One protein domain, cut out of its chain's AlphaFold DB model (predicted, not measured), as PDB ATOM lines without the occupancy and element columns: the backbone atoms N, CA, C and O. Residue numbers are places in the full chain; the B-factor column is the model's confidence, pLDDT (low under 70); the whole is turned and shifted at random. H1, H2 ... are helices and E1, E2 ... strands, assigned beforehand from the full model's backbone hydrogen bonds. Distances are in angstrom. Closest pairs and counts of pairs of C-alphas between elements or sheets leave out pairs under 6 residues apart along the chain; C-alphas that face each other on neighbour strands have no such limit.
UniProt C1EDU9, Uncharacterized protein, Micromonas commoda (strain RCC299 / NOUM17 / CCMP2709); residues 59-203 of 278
ATOM      1  N   LYS A  59      31.005 -29.881 -19.253       69.44
ATOM      2  CA  LYS A  59      31.873 -29.572 -20.393       69.44
ATOM      3  C   LYS A  59      32.743 -28.350 -20.098       69.44
ATOM      4  O   LYS A  59      32.238 -27.373 -19.543       69.44
ATOM      5  N   PRO A  60      34.021 -28.362 -20.527       64.75
ATOM      6  CA  PRO A  60      34.915 -27.223 -20.356       64.75
ATOM      7  C   PRO A  60      34.281 -25.961 -20.931       64.75
ATOM      8  O   PRO A  60      33.779 -26.003 -22.049       64.75
ATOM      9  N   CYS A  61      34.337 -24.857 -20.188       71.12
ATOM     10  CA  CYS A  61      33.914 -23.548 -20.672       71.12
ATOM     11  C   CYS A  61      35.143 -22.817 -21.217       71.12
ATOM     12  O   CYS A  61      35.945 -22.338 -20.408       71.12
ATOM     13  N   PRO A  62      35.335 -22.724 -22.546       75.44
ATOM     14  CA  PRO A  62      36.392 -21.899 -23.104       75.44
ATOM     15  C   PRO A  62      36.184 -20.435 -22.717       75.44
ATOM     16  O   PRO A  62      35.063 -19.988 -22.474       75.44
ATOM     17  N   ASP A  63      37.279 -19.686 -22.712       76.31
ATOM     18  CA  ASP A  63      37.250 -18.257 -22.446       76.31
ATOM     19  C   ASP A  63      36.478 -17.508 -23.545       76.31
ATOM     20  O   ASP A  63      36.924 -17.401 -24.692       76.31
ATOM     21  N   ARG A  64      35.310 -16.987 -23.165       84.75
ATOM     22  CA  ARG A  64      34.406 -16.212 -24.018       84.75
ATOM     23  C   ARG A  64      35.055 -14.924 -24.532       84.75
ATOM     24  O   ARG A  64      34.754 -14.506 -25.644       84.75
ATOM     25  N   SER A  65      35.998 -14.335 -23.789       83.19
ATOM     26  CA  SER A  65      36.680 -13.095 -24.196       83.19
ATOM     27  C   SER A  65      37.558 -13.266 -25.442       83.19
ATOM     28  O   SER A  65      37.873 -12.292 -26.122       83.19
ATOM     29  N   LYS A  66      37.908 -14.512 -25.787       88.56
ATOM     30  CA  LYS A  66      38.688 -14.853 -26.986       88.56
ATOM     31  C   LYS A  66      37.835 -14.956 -28.253       88.56
ATOM     32  O   LYS A  66      38.374 -15.233 -29.326       88.56
ATOM     33  N   LEU A  67      36.516 -14.783 -28.157       90.94
ATOM     34  CA  LEU A  67      35.632 -14.808 -29.316       90.94
ATOM     35  C   LEU A  67      35.737 -13.507 -30.118       90.94
ATOM     36  O   LEU A  67      35.863 -12.410 -29.579       90.94
ATOM     37  N   SER A  68      35.647 -13.624 -31.445       93.88
ATOM     38  CA  SER A  68      35.479 -12.449 -32.300       93.88
ATOM     39  C   SER A  68      34.109 -11.812 -32.059       93.88
ATOM     40  O   SER A  68      33.163 -12.504 -31.687       93.88
ATOM     41  N   LYS A  69      33.958 -10.514 -32.358       94.81
ATOM     42  CA  LYS A  69      32.677  -9.795 -32.197       94.81
ATOM     43  C   LYS A  69      31.495 -10.514 -32.867       94.81
ATOM     44  O   LYS A  69      30.417 -10.602 -32.293       94.81
ATOM     45  N   ASN A  70      31.712 -11.081 -34.055       91.94
ATOM     46  CA  ASN A  70      30.672 -11.814 -34.783       91.94
ATOM     47  C   ASN A  70      30.351 -13.169 -34.137       91.94
ATOM     48  O   ASN A  70      29.187 -13.560 -34.085       91.94
ATOM     49  N   ALA A  71      31.367 -13.889 -33.648       92.81
ATOM     50  CA  ALA A  71      31.175 -15.162 -32.954       92.81
ATOM     51  C   ALA A  71      30.468 -14.964 -31.606       92.81
ATOM     52  O   ALA A  71      29.588 -15.743 -31.258       92.81
ATOM     53  N   GLU A  72      30.805 -13.889 -30.899       94.62
ATOM     54  CA  GLU A  72      30.169 -13.465 -29.656       94.62
ATOM     55  C   GLU A  72      28.694 -13.092 -29.872       94.62
ATOM     56  O   GLU A  72      27.817 -13.583 -29.167       94.62
ATOM     57  N   ALA A  73      28.382 -12.306 -30.907       94.38
ATOM     58  CA  ALA A  73      26.997 -11.984 -31.250       94.38
ATOM     59  C   ALA A  73      26.181 -13.236 -31.632       94.38
ATOM     60  O   ALA A  73      25.016 -13.365 -31.254       94.38
ATOM     61  N   ALA A  74      26.786 -14.181 -32.361       94.50
ATOM     62  CA  ALA A  74      26.150 -15.461 -32.676       94.50
ATOM     63  C   ALA A  74      25.921 -16.317 -31.420       94.50
ATOM     64  O   ALA A  74      24.860 -16.925 -31.296       94.50
ATOM     65  N   LEU A  75      26.872 -16.325 -30.480       95.75
ATOM     66  CA  LEU A  75      26.737 -16.998 -29.189       95.75
ATOM     67  C   LEU A  75      25.573 -16.421 -28.377       95.75
ATOM     68  O   LEU A  75      24.742 -17.188 -27.904       95.75
ATOM     69  N   VAL A  76      25.477 -15.095 -28.244       95.94
ATOM     70  CA  VAL A  76      24.381 -14.439 -27.504       95.94
ATOM     71  C   VAL A  76      23.022 -14.812 -28.091       95.94
ATOM     72  O   VAL A  76      22.112 -15.176 -27.350       95.94
ATOM     73  N   ARG A  77      22.893 -14.797 -29.424       96.31
ATOM     74  CA  ARG A  77      21.666 -15.256 -30.091       96.31
ATOM     75  C   ARG A  77      21.372 -16.726 -29.808       96.31
ATOM     76  O   ARG A  77      20.228 -17.066 -29.538       96.31
ATOM     77  N   ALA A  78      22.391 -17.585 -29.840       96.50
ATOM     78  CA  ALA A  78      22.227 -19.012 -29.577       96.50
ATOM     79  C   ALA A  78      21.760 -19.282 -28.141       96.50
ATOM     80  O   ALA A  78      20.878 -20.114 -27.941       96.50
ATOM     81  N   ILE A  79      22.306 -18.552 -27.164       95.06
ATOM     82  CA  ILE A  79      21.872 -18.610 -25.763       95.06
ATOM     83  C   ILE A  79      20.397 -18.217 -25.659       95.06
ATOM     84  O   ILE A  79      19.620 -18.988 -25.113       95.06
ATOM     85  N   GLY A  80      19.987 -17.094 -26.260       95.50
ATOM     86  CA  GLY A  80      18.586 -16.663 -26.220       95.50
ATOM     87  C   GLY A  80      17.619 -17.681 -26.836       95.50
ATOM     88  O   GLY A  80      16.567 -17.955 -26.269       95.50
ATOM     89  N   VAL A  81      17.982 -18.303 -27.965       95.81
ATOM     90  CA  VAL A  81      17.173 -19.378 -28.576       95.81
ATOM     91  C   VAL A  81      17.075 -20.596 -27.655       95.81
ATOM     92  O   VAL A  81      16.002 -21.178 -27.506       95.81
ATOM     93  N   PHE A  82      18.181 -20.976 -27.020       94.88
ATOM     94  CA  PHE A  82      18.216 -22.093 -26.083       94.88
ATOM     95  C   PHE A  82      17.378 -21.835 -24.825       94.88
ATOM     96  O   PHE A  82      16.592 -22.694 -24.437       94.88
ATOM     97  N   GLU A  83      17.484 -20.652 -24.224       93.19
ATOM     98  CA  GLU A  83      16.696 -20.259 -23.050       93.19
ATOM     99  C   GLU A  83      15.198 -20.189 -23.371       93.19
ATOM    100  O   GLU A  83      14.383 -20.704 -22.609       93.19
ATOM    101  N   ASN A  84      14.829 -19.665 -24.545       93.06
ATOM    102  CA  ASN A  84      13.445 -19.708 -25.032       93.06
ATOM    103  C   ASN A  84      12.931 -21.144 -25.206       93.06
ATOM    104  O   ASN A  84      11.747 -21.416 -25.028       93.06
ATOM    105  N   ARG A  85      13.808 -22.085 -25.574       91.12
ATOM    106  CA  ARG A  85      13.447 -23.501 -25.682       91.12
ATOM    107  C   ARG A  85      13.297 -24.155 -24.310       91.12
ATOM    108  O   ARG A  85      12.400 -24.977 -24.146       91.12
ATOM    109  N   LEU A  86      14.133 -23.784 -23.339       90.38
ATOM    110  CA  LEU A  86      14.017 -24.248 -21.954       90.38
ATOM    111  C   LEU A  86      12.718 -23.771 -21.300       90.38
ATOM    112  O   LEU A  86      12.078 -24.554 -20.603       90.38
ATOM    113  N   SER A  87      12.297 -22.532 -21.560       88.94
ATOM    114  CA  SER A  87      11.067 -21.970 -20.990       88.94
ATOM    115  C   SER A  87       9.781 -22.541 -21.592       88.94
ATOM    116  O   SER A  87       8.726 -22.433 -20.973       88.94
ATOM    117  N   ALA A  88       9.851 -23.163 -22.774       81.81
ATOM    118  CA  ALA A  88       8.664 -23.630 -23.477       81.81
ATOM    119  C   ALA A  88       8.028 -24.895 -22.868       81.81
ATOM    120  O   ALA A  88       6.833 -25.053 -23.072       81.81
ATOM    121  N   VAL A  89       8.773 -25.742 -22.124       71.19
ATOM    122  CA  VAL A  89       8.424 -27.053 -21.475       71.19
ATOM    123  C   VAL A  89       7.749 -28.111 -22.366       71.19
ATOM    124  O   VAL A  89       7.987 -29.311 -22.222       71.19
ATOM    125  N   GLU A  90       6.892 -27.689 -23.282       70.62
ATOM    126  CA  GLU A  90       6.000 -28.492 -24.085       70.62
ATOM    127  C   GLU A  90       6.800 -29.485 -24.929       70.62
ATOM    128  O   GLU A  90       7.644 -29.116 -25.751       70.62
ATOM    129  N   ASN A  91       6.497 -30.770 -24.731       68.88
ATOM    130  CA  ASN A  91       7.100 -31.910 -25.426       68.88
ATOM    131  C   ASN A  91       8.546 -32.257 -25.025       68.88
ATOM    132  O   ASN A  91       9.181 -33.065 -25.707       68.88
ATOM    133  N   ALA A  92       9.073 -31.714 -23.921       85.25
ATOM    134  CA  ALA A  92      10.345 -32.185 -23.378       85.25
ATOM    135  C   ALA A  92      10.189 -33.590 -22.764       85.25
ATOM    136  O   ALA A  92       9.321 -33.847 -21.912       85.25
ATOM    137  N   LEU A  93      11.039 -34.514 -23.216       87.56
ATOM    138  CA  LEU A  93      11.098 -35.880 -22.703       87.56
ATOM    139  C   LEU A  93      11.962 -35.925 -21.433       87.56
ATOM    140  O   LEU A  93      12.941 -35.178 -21.341       87.56
ATOM    141  N   PRO A  94      11.638 -36.791 -20.459       83.94
ATOM    142  CA  PRO A  94      12.519 -37.027 -19.324       83.94
ATOM    143  C   PRO A  94      13.845 -37.639 -19.792       83.94
ATOM    144  O   PRO A  94      13.915 -38.287 -20.840       83.94
ATOM    145  N   ILE A  95      14.906 -37.504 -19.003       80.81
ATOM    146  CA  ILE A  95      16.262 -37.938 -19.398       80.81
ATOM    147  C   ILE A  95      16.321 -39.421 -19.731       80.81
ATOM    148  O   ILE A  95      16.957 -39.816 -20.710       80.81
ATOM    149  N   ARG A  96      15.591 -40.241 -18.970       75.94
ATOM    150  CA  ARG A  96      15.450 -41.675 -19.237       75.94
ATOM    151  C   ARG A  96      14.942 -41.951 -20.652       75.94
ATOM    152  O   ARG A  96      15.353 -42.932 -21.259       75.94
ATOM    153  N   GLU A  97      14.077 -41.094 -21.184       83.62
ATOM    154  CA  GLU A  97      13.511 -41.227 -22.526       83.62
ATOM    155  C   GLU A  97      14.413 -40.662 -23.635       83.62
ATOM    156  O   GLU A  97      14.228 -41.011 -24.800       83.62
ATOM    157  N   LEU A  98      15.436 -39.871 -23.297       85.00
ATOM    158  CA  LEU A  98      16.470 -39.444 -24.247       85.00
ATOM    159  C   LEU A  98      17.486 -40.566 -24.526       85.00
ATOM    160  O   LEU A  98      18.024 -40.664 -25.632       85.00
ATOM    161  N   VAL A  99      17.738 -41.426 -23.536       80.56
ATOM    162  CA  VAL A  99      18.674 -42.563 -23.611       80.56
ATOM    163  C   VAL A  99      18.148 -43.652 -24.555       80.56
ATOM    164  O   VAL A  99      16.945 -43.896 -24.608       80.56
ATOM    165  N   LYS A 100      19.022 -44.329 -25.305       81.31
ATOM    166  CA  LYS A 100      18.668 -45.471 -26.170       81.31
ATOM    167  C   LYS A 100      18.028 -46.597 -25.360       81.31
ATOM    168  O   LYS A 100      18.492 -46.891 -24.266       81.31
ATOM    169  N   ALA A 101      16.999 -47.249 -25.905       78.88
ATOM    170  CA  ALA A 101      16.254 -48.298 -25.198       78.88
ATOM    171  C   ALA A 101      17.162 -49.418 -24.653       78.88
ATOM    172  O   ALA A 101      17.058 -49.761 -23.481       78.88
ATOM    173  N   GLU A 102      18.117 -49.885 -25.461       76.06
ATOM    174  CA  GLU A 102      19.114 -50.906 -25.096       76.06
ATOM    175  C   GLU A 102      19.984 -50.525 -23.882       76.06
ATOM    176  O   GLU A 102      20.324 -51.368 -23.059       76.06
ATOM    177  N   GLU A 103      20.293 -49.238 -23.717       71.50
ATOM    178  CA  GLU A 103      21.094 -48.737 -22.594       71.50
ATOM    179  C   GLU A 103      20.237 -48.506 -21.338       71.50
ATOM    180  O   GLU A 103      20.764 -48.500 -20.229       71.50
ATOM    181  N   ARG A 104      18.906 -48.368 -21.478       66.19
ATOM    182  CA  ARG A 104      17.981 -48.269 -20.330       66.19
ATOM    183  C   ARG A 104      17.859 -49.594 -19.578       66.19
ATOM    184  O   ARG A 104      17.563 -49.582 -18.387       66.19
ATOM    185  N   GLU A 105      18.036 -50.719 -20.269       56.03
ATOM    186  CA  GLU A 105      17.911 -52.064 -19.690       56.03
ATOM    187  C   GLU A 105      19.197 -52.516 -18.976       56.03
ATOM    188  O   GLU A 105      19.133 -53.246 -17.987       56.03
ATOM    189  N   LEU A 106      20.361 -52.014 -19.402       51.12
ATOM    190  CA  LEU A 106      21.669 -52.322 -18.801       51.12
ATOM    191  C   LEU A 106      21.902 -51.637 -17.435       51.12
ATOM    192  O   LEU A 106      22.761 -52.067 -16.658       51.12
ATOM    193  N   ASP A 107      21.118 -50.604 -17.117       46.88
ATOM    194  CA  ASP A 107      21.310 -49.717 -15.959       46.88
ATOM    195  C   ASP A 107      21.020 -50.400 -14.602       46.88
ATOM    196  O   ASP A 107      21.579 -50.028 -13.570       46.88
ATOM    197  N   ALA A 108      20.208 -51.466 -14.575       40.19
ATOM    198  CA  ALA A 108      19.857 -52.154 -13.328       40.19
ATOM    199  C   ALA A 108      20.916 -53.171 -12.844       40.19
ATOM    200  O   ALA A 108      21.006 -53.436 -11.641       40.19
ATOM    201  N   PHE A 109      21.722 -53.740 -13.751       33.78
ATOM    202  CA  PHE A 109      22.618 -54.866 -13.439       33.78
ATOM    203  C   PHE A 109      24.102 -54.464 -13.355       33.78
ATOM    204  O   PHE A 109      24.826 -54.955 -12.491       33.78
ATOM    205  N   GLU A 110      24.570 -53.521 -14.182       41.47
ATOM    206  CA  GLU A 110      26.011 -53.234 -14.317       41.47
ATOM    207  C   GLU A 110      26.512 -51.980 -13.582       41.47
ATOM    208  O   GLU A 110      27.725 -51.817 -13.397       41.47
ATOM    209  N   CYS A 111      25.620 -51.102 -13.108       41.19
ATOM    210  CA  CYS A 111      26.011 -49.849 -12.443       41.19
ATOM    211  C   CYS A 111      26.841 -50.063 -11.161       41.19
ATOM    212  O   CYS A 111      27.602 -49.182 -10.765       41.19
ATOM    213  N   ARG A 112      26.756 -51.248 -10.538       37.69
ATOM    214  CA  ARG A 112      27.556 -51.618  -9.356       37.69
ATOM    215  C   ARG A 112      28.987 -52.074  -9.672       37.69
ATOM    216  O   ARG A 112      29.810 -52.095  -8.762       37.69
ATOM    217  N   HIS A 113      29.305 -52.407 -10.927       37.03
ATOM    218  CA  HIS A 113      30.579 -53.053 -11.288       37.03
ATOM    219  C   HIS A 113      31.384 -52.338 -12.381       37.03
ATOM    220  O   HIS A 113      32.525 -52.721 -12.651       37.03
ATOM    221  N   ARG A 114      30.856 -51.274 -13.002       43.81
ATOM    222  CA  ARG A 114      31.630 -50.497 -13.979       43.81
ATOM    223  C   ARG A 114      32.704 -49.653 -13.285       43.81
ATOM    224  O   ARG A 114      32.423 -48.650 -12.639       43.81
ATOM    225  N   THR A 115      33.963 -50.008 -13.529       39.22
ATOM    226  CA  THR A 115      35.160 -49.222 -13.171       39.22
ATOM    227  C   THR A 115      35.328 -47.946 -14.009       39.22
ATOM    228  O   THR A 115      36.195 -47.131 -13.719       39.22
ATOM    229  N   HIS A 116      34.503 -47.757 -15.048       46.16
ATOM    230  CA  HIS A 116      34.608 -46.646 -15.993       46.16
ATOM    231  C   HIS A 116      33.266 -45.930 -16.144       46.16
ATOM    232  O   HIS A 116      32.355 -46.416 -16.818       46.16
ATOM    233  N   TRP A 117      33.167 -44.739 -15.556       47.69
ATOM    234  CA  TRP A 117      31.998 -43.876 -15.690       47.69
ATOM    235  C   TRP A 117      31.915 -43.240 -17.075       47.69
ATOM    236  O   TRP A 117      32.895 -42.715 -17.611       47.69
ATOM    237  N   ARG A 118      30.721 -43.275 -17.673       55.25
ATOM    238  CA  ARG A 118      30.426 -42.608 -18.944       55.25
ATOM    239  C   ARG A 118      29.297 -41.602 -18.720       55.25
ATOM    240  O   ARG A 118      28.294 -41.963 -18.120       55.25
ATOM    241  N   PRO A 119      29.436 -40.355 -19.198       63.62
ATOM    242  CA  PRO A 119      28.361 -39.375 -19.098       63.62
ATOM    243  C   PRO A 119      27.072 -39.858 -19.772       63.62
ATOM    244  O   PRO A 119      27.146 -40.373 -20.889       63.62
ATOM    245  N   VAL A 120      25.921 -39.608 -19.142       67.12
ATOM    246  CA  VAL A 120      24.593 -40.073 -19.595       67.12
ATOM    247  C   VAL A 120      24.298 -39.678 -21.046       67.12
ATOM    248  O   VAL A 120      23.847 -40.499 -21.837       67.12
ATOM    249  N   TYR A 121      24.668 -38.458 -21.453       74.31
ATOM    250  CA  TYR A 121      24.445 -37.971 -22.819       74.31
ATOM    251  C   TYR A 121      25.133 -38.814 -23.914       74.31
ATOM    252  O   TYR A 121      24.774 -38.702 -25.088       74.31
ATOM    253  N   LYS A 122      26.141 -39.638 -23.576       77.38
ATOM    254  CA  LYS A 122      26.778 -40.563 -24.535       77.38
ATOM    255  C   LYS A 122      25.853 -41.702 -24.953       77.38
ATOM    256  O   LYS A 122      26.116 -42.337 -25.970       77.38
ATOM    257  N   PHE A 123      24.813 -41.950 -24.170       79.69
ATOM    258  CA  PHE A 123      23.819 -42.983 -24.407       79.69
ATOM    259  C   PHE A 123      22.532 -42.413 -24.997       79.69
ATOM    260  O   PHE A 123      21.566 -43.148 -25.163       79.69
ATOM    261  N   TYR A 124      22.495 -41.116 -25.319       85.12
ATOM    262  CA  TYR A 124      21.342 -40.531 -25.989       85.12
ATOM    263  C   TYR A 124      21.150 -41.141 -27.373       85.12
ATOM    264  O   TYR A 124      22.111 -41.397 -28.102       85.12
ATOM    265  N   SER A 125      19.889 -41.385 -27.709       88.50
ATOM    266  CA  SER A 125      19.482 -41.712 -29.070       88.50
ATOM    267  C   SER A 125      19.730 -40.514 -29.990       88.50
ATOM    268  O   SER A 125      19.731 -39.368 -29.539       88.50
ATOM    269  N   ASP A 126      19.941 -40.757 -31.283       90.06
ATOM    270  CA  ASP A 126      20.071 -39.655 -32.241       90.06
ATOM    271  C   ASP A 126      18.782 -38.830 -32.326       90.06
ATOM    272  O   ASP A 126      18.849 -37.607 -32.420       90.06
ATOM    273  N   ASP A 127      17.626 -39.478 -32.155       91.25
ATOM    274  CA  ASP A 127      16.311 -38.835 -32.133       91.25
ATOM    275  C   ASP A 127      16.110 -37.886 -30.945       91.25
ATOM    276  O   ASP A 127      15.234 -37.018 -31.002       91.25
ATOM    277  N   ALA A 128      16.912 -38.012 -29.883       90.38
ATOM    278  CA  ALA A 128      16.901 -37.079 -28.760       90.38
ATOM    279  C   ALA A 128      17.401 -35.682 -29.161       90.38
ATOM    280  O   ALA A 128      17.031 -34.696 -28.526       90.38
ATOM    281  N   TYR A 129      18.234 -35.578 -30.200       93.50
ATOM    282  CA  TYR A 129      18.767 -34.308 -30.678       93.50
ATOM    283  C   TYR A 129      17.808 -33.698 -31.691       93.50
ATOM    284  O   TYR A 129      17.566 -34.252 -32.759       93.50
ATOM    285  N   LYS A 130      17.254 -32.536 -31.349       93.06
ATOM    286  CA  LYS A 130      16.378 -31.774 -32.241       93.06
ATOM    287  C   LYS A 130      17.101 -30.530 -32.756       93.06
ATOM    288  O   LYS A 130      17.925 -29.970 -32.021       93.06
ATOM    289  N   PRO A 131      16.785 -30.053 -33.975       93.38
ATOM    290  CA  PRO A 131      17.271 -28.768 -34.463       93.38
ATOM    291  C   PRO A 131      17.009 -27.662 -33.441       93.38
ATOM    292  O   PRO A 131      15.891 -27.527 -32.933       93.38
ATOM    293  N   LEU A 132      18.057 -26.902 -33.120       94.25
ATOM    294  CA  LEU A 132      17.981 -25.796 -32.171       94.25
ATOM    295  C   LEU A 132      18.268 -24.455 -32.841       94.25
ATOM    296  O   LEU A 132      17.512 -23.513 -32.645       94.25
ATOM    297  N   LEU A 133      19.359 -24.366 -33.608       91.50
ATOM    298  CA  LEU A 133      19.751 -23.132 -34.288       91.50
ATOM    299  C   LEU A 133      19.509 -23.263 -35.790       91.50
ATOM    300  O   LEU A 133      20.026 -24.183 -36.424       91.50
ATOM    301  N   ASP A 134      18.795 -22.295 -36.350       86.75
ATOM    302  CA  ASP A 134      18.567 -22.110 -37.787       86.75
ATOM    303  C   ASP A 134      19.707 -21.335 -38.477       86.75
ATOM    304  O   ASP A 134      19.734 -21.188 -39.698       86.75
ATOM    305  N   PHE A 135      20.693 -20.863 -37.708       88.44
ATOM    306  CA  PHE A 135      21.863 -20.147 -38.205       88.44
ATOM    307  C   PHE A 135      23.177 -20.865 -37.882       88.44
ATOM    308  O   PHE A 135      23.293 -21.692 -36.977       88.44
ATOM    309  N   HIS A 136      24.225 -20.492 -38.621       89.88
ATOM    310  CA  HIS A 136      25.564 -21.015 -38.390       89.88
ATOM    311  C   HIS A 136      26.175 -20.473 -37.089       89.88
ATOM    312  O   HIS A 136      26.444 -19.274 -36.973       89.88
ATOM    313  N   LEU A 137      26.494 -21.371 -36.153       92.50
ATOM    314  CA  LEU A 137      27.302 -21.051 -34.978       92.50
ATOM    315  C   LEU A 137      28.785 -21.404 -35.233       92.50
ATOM    316  O   LEU A 137      29.108 -22.581 -35.436       92.50
ATOM    317  N   PRO A 138      29.713 -20.422 -35.217       91.88
ATOM    318  CA  PRO A 138      31.137 -20.685 -35.413       91.88
ATOM    319  C   PRO A 138      31.695 -21.665 -34.378       91.88
ATOM    320  O   PRO A 138      31.319 -21.620 -33.212       91.88
ATOM    321  N   ALA A 139      32.663 -22.498 -34.769       91.00
ATOM    322  CA  ALA A 139      33.182 -23.582 -33.925       91.00
ATOM    323  C   ALA A 139      33.659 -23.134 -32.528       91.00
ATOM    324  O   ALA A 139      33.448 -23.841 -31.546       91.00
ATOM    325  N   ALA A 140      34.304 -21.966 -32.430       90.81
ATOM    326  CA  ALA A 140      34.754 -21.418 -31.151       90.81
ATOM    327  C   ALA A 140      33.573 -21.012 -30.252       90.81
ATOM    328  O   ALA A 140      33.558 -21.361 -29.075       90.81
ATOM    329  N   ALA A 141      32.562 -20.349 -30.825       93.19
ATOM    330  CA  ALA A 141      31.331 -19.992 -30.124       93.19
ATOM    331  C   ALA A 141      30.527 -21.237 -29.733       93.19
ATOM    332  O   ALA A 141      30.021 -21.305 -28.620       93.19
ATOM    333  N   PHE A 142      30.484 -22.255 -30.601       94.19
ATOM    334  CA  PHE A 142      29.831 -23.527 -30.308       94.19
ATOM    335  C   PHE A 142      30.408 -24.185 -29.055       94.19
ATOM    336  O   PHE A 142      29.639 -24.616 -28.216       94.19
ATOM    337  N   LYS A 143      31.733 -24.212 -28.861       90.25
ATOM    338  CA  LYS A 143      32.322 -24.806 -27.643       90.25
ATOM    339  C   LYS A 143      31.892 -24.084 -26.359       90.25
ATOM    340  O   LYS A 143      31.705 -24.724 -25.331       90.25
ATOM    341  N   VAL A 144      31.740 -22.759 -26.412       90.06
ATOM    342  CA  VAL A 144      31.228 -21.974 -25.275       90.06
ATOM    343  C   VAL A 144      29.746 -22.265 -25.061       90.06
ATOM    344  O   VAL A 144      29.335 -22.573 -23.946       90.06
ATOM    345  N   PHE A 145      28.962 -22.250 -26.137       93.81
ATOM    346  CA  PHE A 145      27.544 -22.586 -26.116       93.81
ATOM    347  C   PHE A 145      27.287 -23.991 -25.556       93.81
ATOM    348  O   PHE A 145      26.454 -24.175 -24.680       93.81
ATOM    349  N   GLU A 146      28.055 -24.979 -25.998       90.31
ATOM    350  CA  GLU A 146      27.973 -26.371 -25.570       90.31
ATOM    351  C   GLU A 146      28.246 -26.523 -24.064       90.31
ATOM    352  O   GLU A 146      27.594 -27.326 -23.395       90.31
ATOM    353  N   SER A 147      29.163 -25.719 -23.516       83.75
ATOM    354  CA  SER A 147      29.392 -25.633 -22.073       83.75
ATOM    355  C   SER A 147      28.204 -25.012 -21.338       83.75
ATOM    356  O   SER A 147      27.789 -25.551 -20.317       83.75
ATOM    357  N   ILE A 148      27.595 -23.955 -21.881       87.19
ATOM    358  CA  ILE A 148      26.378 -23.338 -21.323       87.19
ATOM    359  C   ILE A 148      25.204 -24.320 -21.311       87.19
ATOM    360  O   ILE A 148      24.547 -24.478 -20.288       87.19
ATOM    361  N   VAL A 149      24.979 -25.040 -22.409       89.12
ATOM    362  CA  VAL A 149      23.935 -26.070 -22.490       89.12
ATOM    363  C   VAL A 149      24.166 -27.164 -21.446       89.12
ATOM    364  O   VAL A 149      23.221 -27.596 -20.795       89.12
ATOM    365  N   SER A 150      25.422 -27.563 -21.221       82.38
ATOM    366  CA  SER A 150      25.785 -28.609 -20.252       82.38
ATOM    367  C   SER A 150      25.610 -28.227 -18.773       82.38
ATOM    368  O   SER A 150      25.876 -29.056 -17.905       82.38
ATOM    369  N   GLN A 151      25.201 -26.989 -18.479       77.50
ATOM    370  CA  GLN A 151      24.822 -26.559 -17.124       77.50
ATOM    371  C   GLN A 151      23.471 -27.141 -16.705       77.50
ATOM    372  O   GLN A 151      23.187 -27.259 -15.518       77.50
ATOM    373  N   TRP A 152      22.646 -27.507 -17.685       81.12
ATOM    374  CA  TRP A 152      21.297 -27.994 -17.466       81.12
ATOM    375  C   TRP A 152      21.275 -29.534 -17.461       81.12
ATOM    376  O   TRP A 152      21.982 -30.168 -18.254       81.12
ATOM    377  N   PRO A 153      20.477 -30.161 -16.576       76.62
ATOM    378  CA  PRO A 153      20.449 -31.603 -16.389       76.62
ATOM    379  C   PRO A 153      19.997 -32.282 -17.669       76.62
ATOM    380  O   PRO A 153      18.977 -31.941 -18.255       76.62
ATOM    381  N   GLY A 154      20.784 -33.238 -18.139       78.25
ATOM    382  CA  GLY A 154      20.463 -33.972 -19.352       78.25
ATOM    383  C   GLY A 154      20.405 -33.140 -20.635       78.25
ATOM    384  O   GLY A 154      20.027 -33.678 -21.676       78.25
ATOM    385  N   CYS A 155      20.820 -31.875 -20.602       87.81
ATOM    386  CA  CYS A 155      20.987 -31.084 -21.804       87.81
ATOM    387  C   CYS A 155      22.323 -31.397 -22.469       87.81
ATOM    388  O   CYS A 155      23.378 -31.481 -21.829       87.81
ATOM    389  N   ASN A 156      22.296 -31.532 -23.789       90.00
ATOM    390  CA  ASN A 156      23.504 -31.680 -24.576       90.00
ATOM    391  C   ASN A 156      23.344 -31.030 -25.946       90.00
ATOM    392  O   ASN A 156      22.387 -31.316 -26.653       90.00
ATOM    393  N   ALA A 157      24.315 -30.215 -26.353       93.50
ATOM    394  CA  ALA A 157      24.387 -29.695 -27.714       93.50
ATOM    395  C   ALA A 157      25.392 -30.496 -28.540       93.50
ATOM    396  O   ALA A 157      26.442 -30.908 -28.033       93.50
ATOM    397  N   ARG A 158      25.089 -30.670 -29.825       92.88
ATOM    398  CA  ARG A 158      26.018 -31.199 -30.822       92.88
ATOM    399  C   ARG A 158      26.017 -30.324 -32.066       92.88
ATOM    400  O   ARG A 158      25.017 -29.702 -32.422       92.88
ATOM    401  N   ARG A 159      27.165 -30.291 -32.731       92.50
ATOM    402  CA  ARG A 159      27.323 -29.639 -34.025       92.50
ATOM    403  C   ARG A 159      27.141 -30.699 -35.102       92.50
ATOM    404  O   ARG A 159      27.840 -31.707 -35.060       92.50
ATOM    405  N   CYS A 160      26.210 -30.465 -36.019       89.38
ATOM    406  CA  CYS A 160      26.004 -31.339 -37.169       89.38
ATOM    407  C   CYS A 160      27.202 -31.279 -38.117       89.38
ATOM    408  O   CYS A 160      28.018 -30.346 -38.054       89.38
ATOM    409  N   ASP A 161      27.269 -32.247 -39.024       87.69
ATOM    410  CA  ASP A 161      28.233 -32.217 -40.113       87.69
ATOM    411  C   ASP A 161      28.075 -30.951 -40.962       87.69
ATOM    412  O   ASP A 161      27.050 -30.260 -40.957       87.69
ATOM    413  N   ALA A 162      29.162 -30.581 -41.636       88.56
ATOM    414  CA  ALA A 162      29.134 -29.428 -42.514       88.56
ATOM    415  C   ALA A 162      28.230 -29.713 -43.713       88.56
ATOM    416  O   ALA A 162      28.400 -30.729 -44.384       88.56
ATOM    417  N   LEU A 163      27.340 -28.769 -44.010       88.25
ATOM    418  CA  LEU A 163      26.521 -28.803 -45.211       88.25
ATOM    419  C   LEU A 163      27.412 -28.887 -46.451       88.25
ATOM    420  O   LEU A 163      28.432 -28.187 -46.566       88.25
ATOM    421  N   THR A 164      26.983 -29.705 -47.400       89.88
ATOM    422  CA  THR A 164      27.496 -29.736 -48.764       89.88
ATOM    423  C   THR A 164      27.176 -28.428 -49.485       89.88
ATOM    424  O   THR A 164      26.300 -27.658 -49.088       89.88
ATOM    425  N   ASP A 165      27.880 -28.145 -50.580       88.12
ATOM    426  CA  ASP A 165      27.630 -26.918 -51.342       88.12
ATOM    427  C   ASP A 165      26.252 -26.912 -52.029       88.12
ATOM    428  O   ASP A 165      25.687 -25.839 -52.240       88.12
ATOM    429  N   ALA A 166      25.688 -28.092 -52.319       88.12
ATOM    430  CA  ALA A 166      24.319 -28.233 -52.812       88.12
ATOM    431  C   ALA A 166      23.302 -27.817 -51.736       88.12
ATOM    432  O   ALA A 166      22.518 -26.901 -51.964       88.12
ATOM    433  N   GLU A 167      23.403 -28.381 -50.528       89.12
ATOM    434  CA  GLU A 167      22.518 -28.037 -49.404       89.12
ATOM    435  C   GLU A 167      22.634 -26.559 -49.016       89.12
ATOM    436  O   GLU A 167      21.633 -25.894 -48.757       89.12
ATOM    437  N   LYS A 168      23.854 -26.003 -49.022       87.75
ATOM    438  CA  LYS A 168      24.060 -24.564 -48.799       87.75
ATOM    439  C   LYS A 168      23.301 -23.729 -49.821       87.75
ATOM    440  O   LYS A 168      22.679 -22.742 -49.436       87.75
ATOM    441  N   LYS A 169      23.372 -24.096 -51.104       87.19
ATOM    442  CA  LYS A 169      22.708 -23.370 -52.190       87.19
ATOM    443  C   LYS A 169      21.190 -23.434 -52.047       87.19
ATOM    444  O   LYS A 169      20.544 -22.397 -52.186       87.19
ATOM    445  N   ASP A 170      20.658 -24.605 -51.718       88.50
ATOM    446  CA  ASP A 170      19.221 -24.819 -51.518       88.50
ATOM    447  C   ASP A 170      18.694 -24.020 -50.318       88.50
ATOM    448  O   ASP A 170      17.609 -23.446 -50.371       88.50
ATOM    449  N   LEU A 171      19.512 -23.875 -49.272       84.62
ATOM    450  CA  LEU A 171      19.223 -23.060 -48.088       84.62
ATOM    451  C   LEU A 171      19.594 -21.570 -48.256       84.62
ATOM    452  O   LEU A 171      19.510 -20.794 -47.306       84.62
ATOM    453  N   GLY A 172      20.010 -21.144 -49.455       85.44
ATOM    454  CA  GLY A 172      20.277 -19.739 -49.785       85.44
ATOM    455  C   GLY A 172      21.629 -19.186 -49.315       85.44
ATOM    456  O   GLY A 172      21.888 -17.984 -49.439       85.44
ATOM    457  N   PHE A 173      22.533 -20.027 -48.816       84.06
ATOM    458  CA  PHE A 173      23.872 -19.619 -48.407       84.06
ATOM    459  C   PHE A 173      24.817 -19.471 -49.608       84.06
ATOM    460  O   PHE A 173      24.998 -20.382 -50.411       84.06
ATOM    461  N   LYS A 174      25.486 -18.313 -49.702       82.88
ATOM    462  CA  LYS A 174      26.428 -17.976 -50.794       82.88
ATOM    463  C   LYS A 174      27.904 -18.005 -50.380       82.88
ATOM    464  O   LYS A 174      28.779 -17.643 -51.163       82.88
ATOM    465  N   CYS A 175      28.204 -18.364 -49.132       80.50
ATOM    466  CA  CYS A 175      29.561 -18.303 -48.594       80.50
ATOM    467  C   CYS A 175      30.338 -19.610 -48.803       80.50
ATOM    468  O   CYS A 175      29.780 -20.702 -48.734       80.50
ATOM    469  N   LYS A 176      31.663 -19.492 -48.957       82.06
ATOM    470  CA  LYS A 176      32.584 -20.642 -49.030       82.06
ATOM    471  C   LYS A 176      32.834 -21.308 -47.670       82.06
ATOM    472  O   LYS A 176      33.358 -22.414 -47.610       82.06
ATOM    473  N   THR A 177      32.495 -20.630 -46.574       82.88
ATOM    474  CA  THR A 177      32.738 -21.122 -45.217       82.88
ATOM    475  C   THR A 177      31.892 -22.369 -44.930       82.88
ATOM    476  O   THR A 177      30.725 -22.411 -45.329       82.88
ATOM    477  N   PRO A 178      32.438 -23.387 -44.235       84.75
ATOM    478  CA  PRO A 178      31.650 -24.525 -43.775       84.75
ATOM    479  C   PRO A 178      30.517 -24.072 -42.852       84.75
ATOM    480  O   PRO A 178      30.765 -23.420 -41.836       84.75
ATOM    481  N   ILE A 179      29.285 -24.444 -43.195       86.38
ATOM    482  CA  ILE A 179      28.095 -24.182 -42.388       86.38
ATOM    483  C   ILE A 179      27.721 -25.476 -41.697       86.38
ATOM    484  O   ILE A 179      27.600 -26.504 -42.346       86.38
ATOM    485  N   CYS A 180      27.536 -25.406 -40.388       88.94
ATOM    486  CA  CYS A 180      27.016 -26.507 -39.590       88.94
ATOM    487  C   CYS A 180      25.861 -25.973 -38.759       88.94
ATOM    488  O   CYS A 180      26.013 -24.908 -38.140       88.94
ATOM    489  N   PHE A 181      24.773 -26.731 -38.713       90.62
ATOM    490  CA  PHE A 181      23.682 -26.490 -37.783       90.62
ATOM    491  C   PHE A 181      23.996 -27.049 -36.400       90.62
ATOM    492  O   PHE A 181      24.934 -27.831 -36.204       90.62
ATOM    493  N   THR A 182      23.232 -26.574 -35.424       94.81
ATOM    494  CA  THR A 182      23.337 -27.012 -34.035       94.81
ATOM    495  C   THR A 182      22.037 -27.672 -33.632       94.81
ATOM    496  O   THR A 182      20.962 -27.082 -33.761       94.81
ATOM    497  N   GLU A 183      22.167 -28.880 -33.109       95.31
ATOM    498  CA  GLU A 183      21.079 -29.613 -32.484       95.31
ATOM    499  C   GLU A 183      21.314 -29.682 -30.982       95.31
ATOM    500  O   GLU A 183      22.458 -29.647 -30.507       95.31
ATOM    501  N   ALA A 184      20.228 -29.820 -30.234       94.38
ATOM    502  CA  ALA A 184      20.290 -30.066 -28.809       94.38
ATOM    503  C   ALA A 184      19.306 -31.153 -28.394       94.38
ATOM    504  O   ALA A 184      18.175 -31.210 -28.874       94.38
ATOM    505  N   ALA A 185      19.760 -31.990 -27.472       92.00
ATOM    506  CA  ALA A 185      18.896 -32.765 -26.607       92.00
ATOM    507  C   ALA A 185      18.604 -31.910 -25.374       92.00
ATOM    508  O   ALA A 185      19.535 -31.404 -24.740       92.00
ATOM    509  N   ILE A 186      17.322 -31.718 -25.077       91.88
ATOM    510  CA  ILE A 186      16.837 -30.921 -23.950       91.88
ATOM    511  C   ILE A 186      15.854 -31.790 -23.188       91.88
ATOM    512  O   ILE A 186      14.906 -32.316 -23.773       91.88
ATOM    513  N   SER A 187      16.122 -31.970 -21.904       88.19
ATOM    514  CA  SER A 187      15.294 -32.788 -21.034       88.19
ATOM    515  C   SER A 187      14.175 -31.978 -20.386       88.19
ATOM    516  O   SER A 187      14.245 -30.750 -20.295       88.19
ATOM    517  N   ARG A 188      13.159 -32.673 -19.875       86.88
ATOM    518  CA  ARG A 188      12.121 -32.060 -19.041       86.88
ATOM    519  C   ARG A 188      12.699 -31.490 -17.749       86.88
ATOM    520  O   ARG A 188      12.367 -30.373 -17.369       86.88
ATOM    521  N   GLU A 189      13.604 -32.228 -17.124       82.94
ATOM    522  CA  GLU A 189      14.291 -31.860 -15.890       82.94
ATOM    523  C   GLU A 189      15.054 -30.537 -16.066       82.94
ATOM    524  O   GLU A 189      15.151 -29.739 -15.136       82.94
ATOM    525  N   ALA A 190      15.571 -30.271 -17.271       84.25
ATOM    526  CA  ALA A 190      16.215 -29.006 -17.593       84.25
ATOM    527  C   ALA A 190      15.247 -27.843 -17.672       84.25
ATOM    528  O   ALA A 190      15.551 -26.771 -17.150       84.25
ATOM    529  N   CYS A 191      14.098 -28.050 -18.305       88.75
ATOM    530  CA  CYS A 191      13.042 -27.052 -18.356       88.75
ATOM    531  C   CYS A 191      12.556 -26.700 -16.941       88.75
ATOM    532  O   CYS A 191      12.485 -25.524 -16.592       88.75
ATOM    533  N   GLU A 192      12.308 -27.705 -16.100       84.69
ATOM    534  CA  GLU A 192      11.903 -27.520 -14.700       84.69
ATOM    535  C   GLU A 192      12.975 -26.774 -13.891       84.69
ATOM    536  O   GLU A 192      12.682 -25.776 -13.233       84.69
ATOM    537  N   ALA A 193      14.241 -27.196 -13.990       80.00
ATOM    538  CA  ALA A 193      15.347 -26.529 -13.308       80.00
ATOM    539  C   ALA A 193      15.528 -25.069 -13.755       80.00
ATOM    540  O   ALA A 193      15.900 -24.225 -12.934       80.00
ATOM    541  N   PHE A 194      15.277 -24.770 -15.036       86.06
ATOM    542  CA  PHE A 194      15.346 -23.419 -15.595       86.06
ATOM    543  C   PHE A 194      14.256 -22.520 -15.028       86.06
ATOM    544  O   PHE A 194      14.556 -21.429 -14.545       86.06
ATOM    545  N   ILE A 195      13.013 -22.999 -15.033       85.50
ATOM    546  CA  ILE A 195      11.850 -22.260 -14.530       85.50
ATOM    547  C   ILE A 195      11.986 -21.975 -13.035       85.50
ATOM    548  O   ILE A 195      11.744 -20.853 -12.594       85.50
ATOM    549  N   ASP A 196      12.448 -22.961 -12.271       82.00
ATOM    550  CA  ASP A 196      12.591 -22.846 -10.822       82.00
ATOM    551  C   ASP A 196      13.872 -22.113 -10.389       82.00
ATOM    552  O   ASP A 196      14.132 -21.966  -9.193       82.00
ATOM    553  N   GLY A 197      14.714 -21.686 -11.336       74.25
ATOM    554  CA  GLY A 197      15.966 -20.989 -11.045       74.25
ATOM    555  C   GLY A 197      16.970 -21.827 -10.245       74.25
ATOM    556  O   GLY A 197      17.790 -21.274  -9.513       74.25
ATOM    557  N   ARG A 198      16.938 -23.162 -10.369       67.06
ATOM    558  CA  ARG A 198      17.745 -24.107  -9.563       67.06
ATOM    559  C   ARG A 198      19.208 -24.233 -10.014       67.06
ATOM    560  O   ARG A 198      19.857 -25.244  -9.731       67.06
ATOM    561  N   VAL A 199      19.751 -23.227 -10.700       63.38
ATOM    562  CA  VAL A 199      21.171 -23.203 -11.082       63.38
ATOM    563  C   VAL A 199      21.987 -22.646  -9.930       63.38
ATOM    564  O   VAL A 199      21.967 -21.448  -9.647       63.38
ATOM    565  N   GLU A 200      22.744 -23.517  -9.275       55.22
ATOM    566  CA  GLU A 200      23.715 -23.082  -8.285       55.22
ATOM    567  C   GLU A 200      24.938 -22.486  -8.979       55.22
ATOM    568  O   GLU A 200      25.597 -23.108  -9.816       55.22
ATOM    569  N   LYS A 201      25.238 -21.237  -8.620       57.94
ATOM    570  CA  LYS A 201      26.490 -20.599  -9.009       57.94
ATOM    571  C   LYS A 201      27.643 -21.276  -8.265       57.94
ATOM    572  O   LYS A 201      27.473 -21.661  -7.109       57.94
ATOM    573  N   PRO A 202      28.820 -21.370  -8.893       54.38
ATOM    574  CA  PRO A 202      29.968 -21.974  -8.270       54.38
ATOM    575  C   PRO A 202      30.434 -21.051  -7.149       54.38
ATOM    576  O   PRO A 202      30.407 -19.824  -7.286       54.38
ATOM    577  N   THR A 203      30.859 -21.633  -6.039       53.19
ATOM    578  CA  THR A 203      31.398 -20.870  -4.916       53.19
ATOM    579  C   THR A 203      32.763 -20.267  -5.278       53.19
ATOM    580  O   THR A 203      33.426 -20.668  -6.242       53.19
TER     581      THR A 203
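This is residues 59 to 203 of the 278 residues of an uncharacterized protein of Micromonas commoda (strain RCC299 / NOUM17 / CCMP2709) (UniProt C1EDU9). A small three-stranded sheet is covered by two helices side by side, H1 and H5, and H7 makes a corner with the last residues of H1. The short helices H2, H3 and H4 gather at one end of the domain, where residues 105 to 118 stick out as a loop, and H6 lies at the far opposite end, on the long way from E2 back to E3. The printed part has 145 residues with seven named helices and three named strands, in the order H1 H2 H3 H4 E1 H5 E2 H6 E3 H7; the sheet runs E1, E3, E2, antiparallel throughout. The class is mostly helix, with under half of the residues in named elements. The whole is compact, with a radius of gyration of the C-alphas of 16.9 A and spans of 52 by 39 by 33 A.

Begin with H1, residues 69 to 87, and look on to H5, residues 139 to 149: they touch at C-alphas Leu 75 and Ala 141, the closest, 5.6 A apart, at a shallow tilt of 28 degrees, the same way. H2, residues 95 to 98, and H3, residues 101 to 106, are close but not clearly touching, with C-alphas 96 and 104 closest at 7.1 A. H4, residues 120 to 123, is only just on the sheet, with 5 pairs of C-alphas within 10 A, and only grazes it. In that sheet, E1, residues 130 to 133, pairs with E3, residues 182 to 185, through N 130 and O 184 at 3.0 A. E3 pairs with E2, residues 156 to 159, through N 185 and O 156 at 2.8 A. H1 and H5 are on one face of it, two layers; H5 lies over E2 at a height of 7.8 A. E1, H5 and E2 form a split strand-helix-strand unit, two strands running the same way with E3 between them, and its crossover is right-handed. H6, residues 165 to 170, is not on the sheet. H7, residues 188 to 195, touches residues 86 to 87 of H1 alone, about perpendicular at 74 degrees, with C-alphas 86 and 191 closest at 4.7 A. Each O i to N i+4 pair is within hydrogen-bond range in H1, H6 and H7, 6 of 7 in H5 and 1 of 2 in H3; H2 and H4 are too short for one.

Find C-alpha 69 at (32.677, -9.795, -32.197); H1 runs 27.2 A from there. H5 spans 14.9 A, and H7 10.8 A to C-alpha 195 at (11.850, -22.260, -14.530).

The C-alphas farthest apart are Arg 112 and Lys 174, 53.4 A. The printed part has no cut; the links H3 to H4 and H6 to E3 are long. Low confidence, under 70, falls on residues 59 to 60, 91, 104 to 120 and 198 to 203.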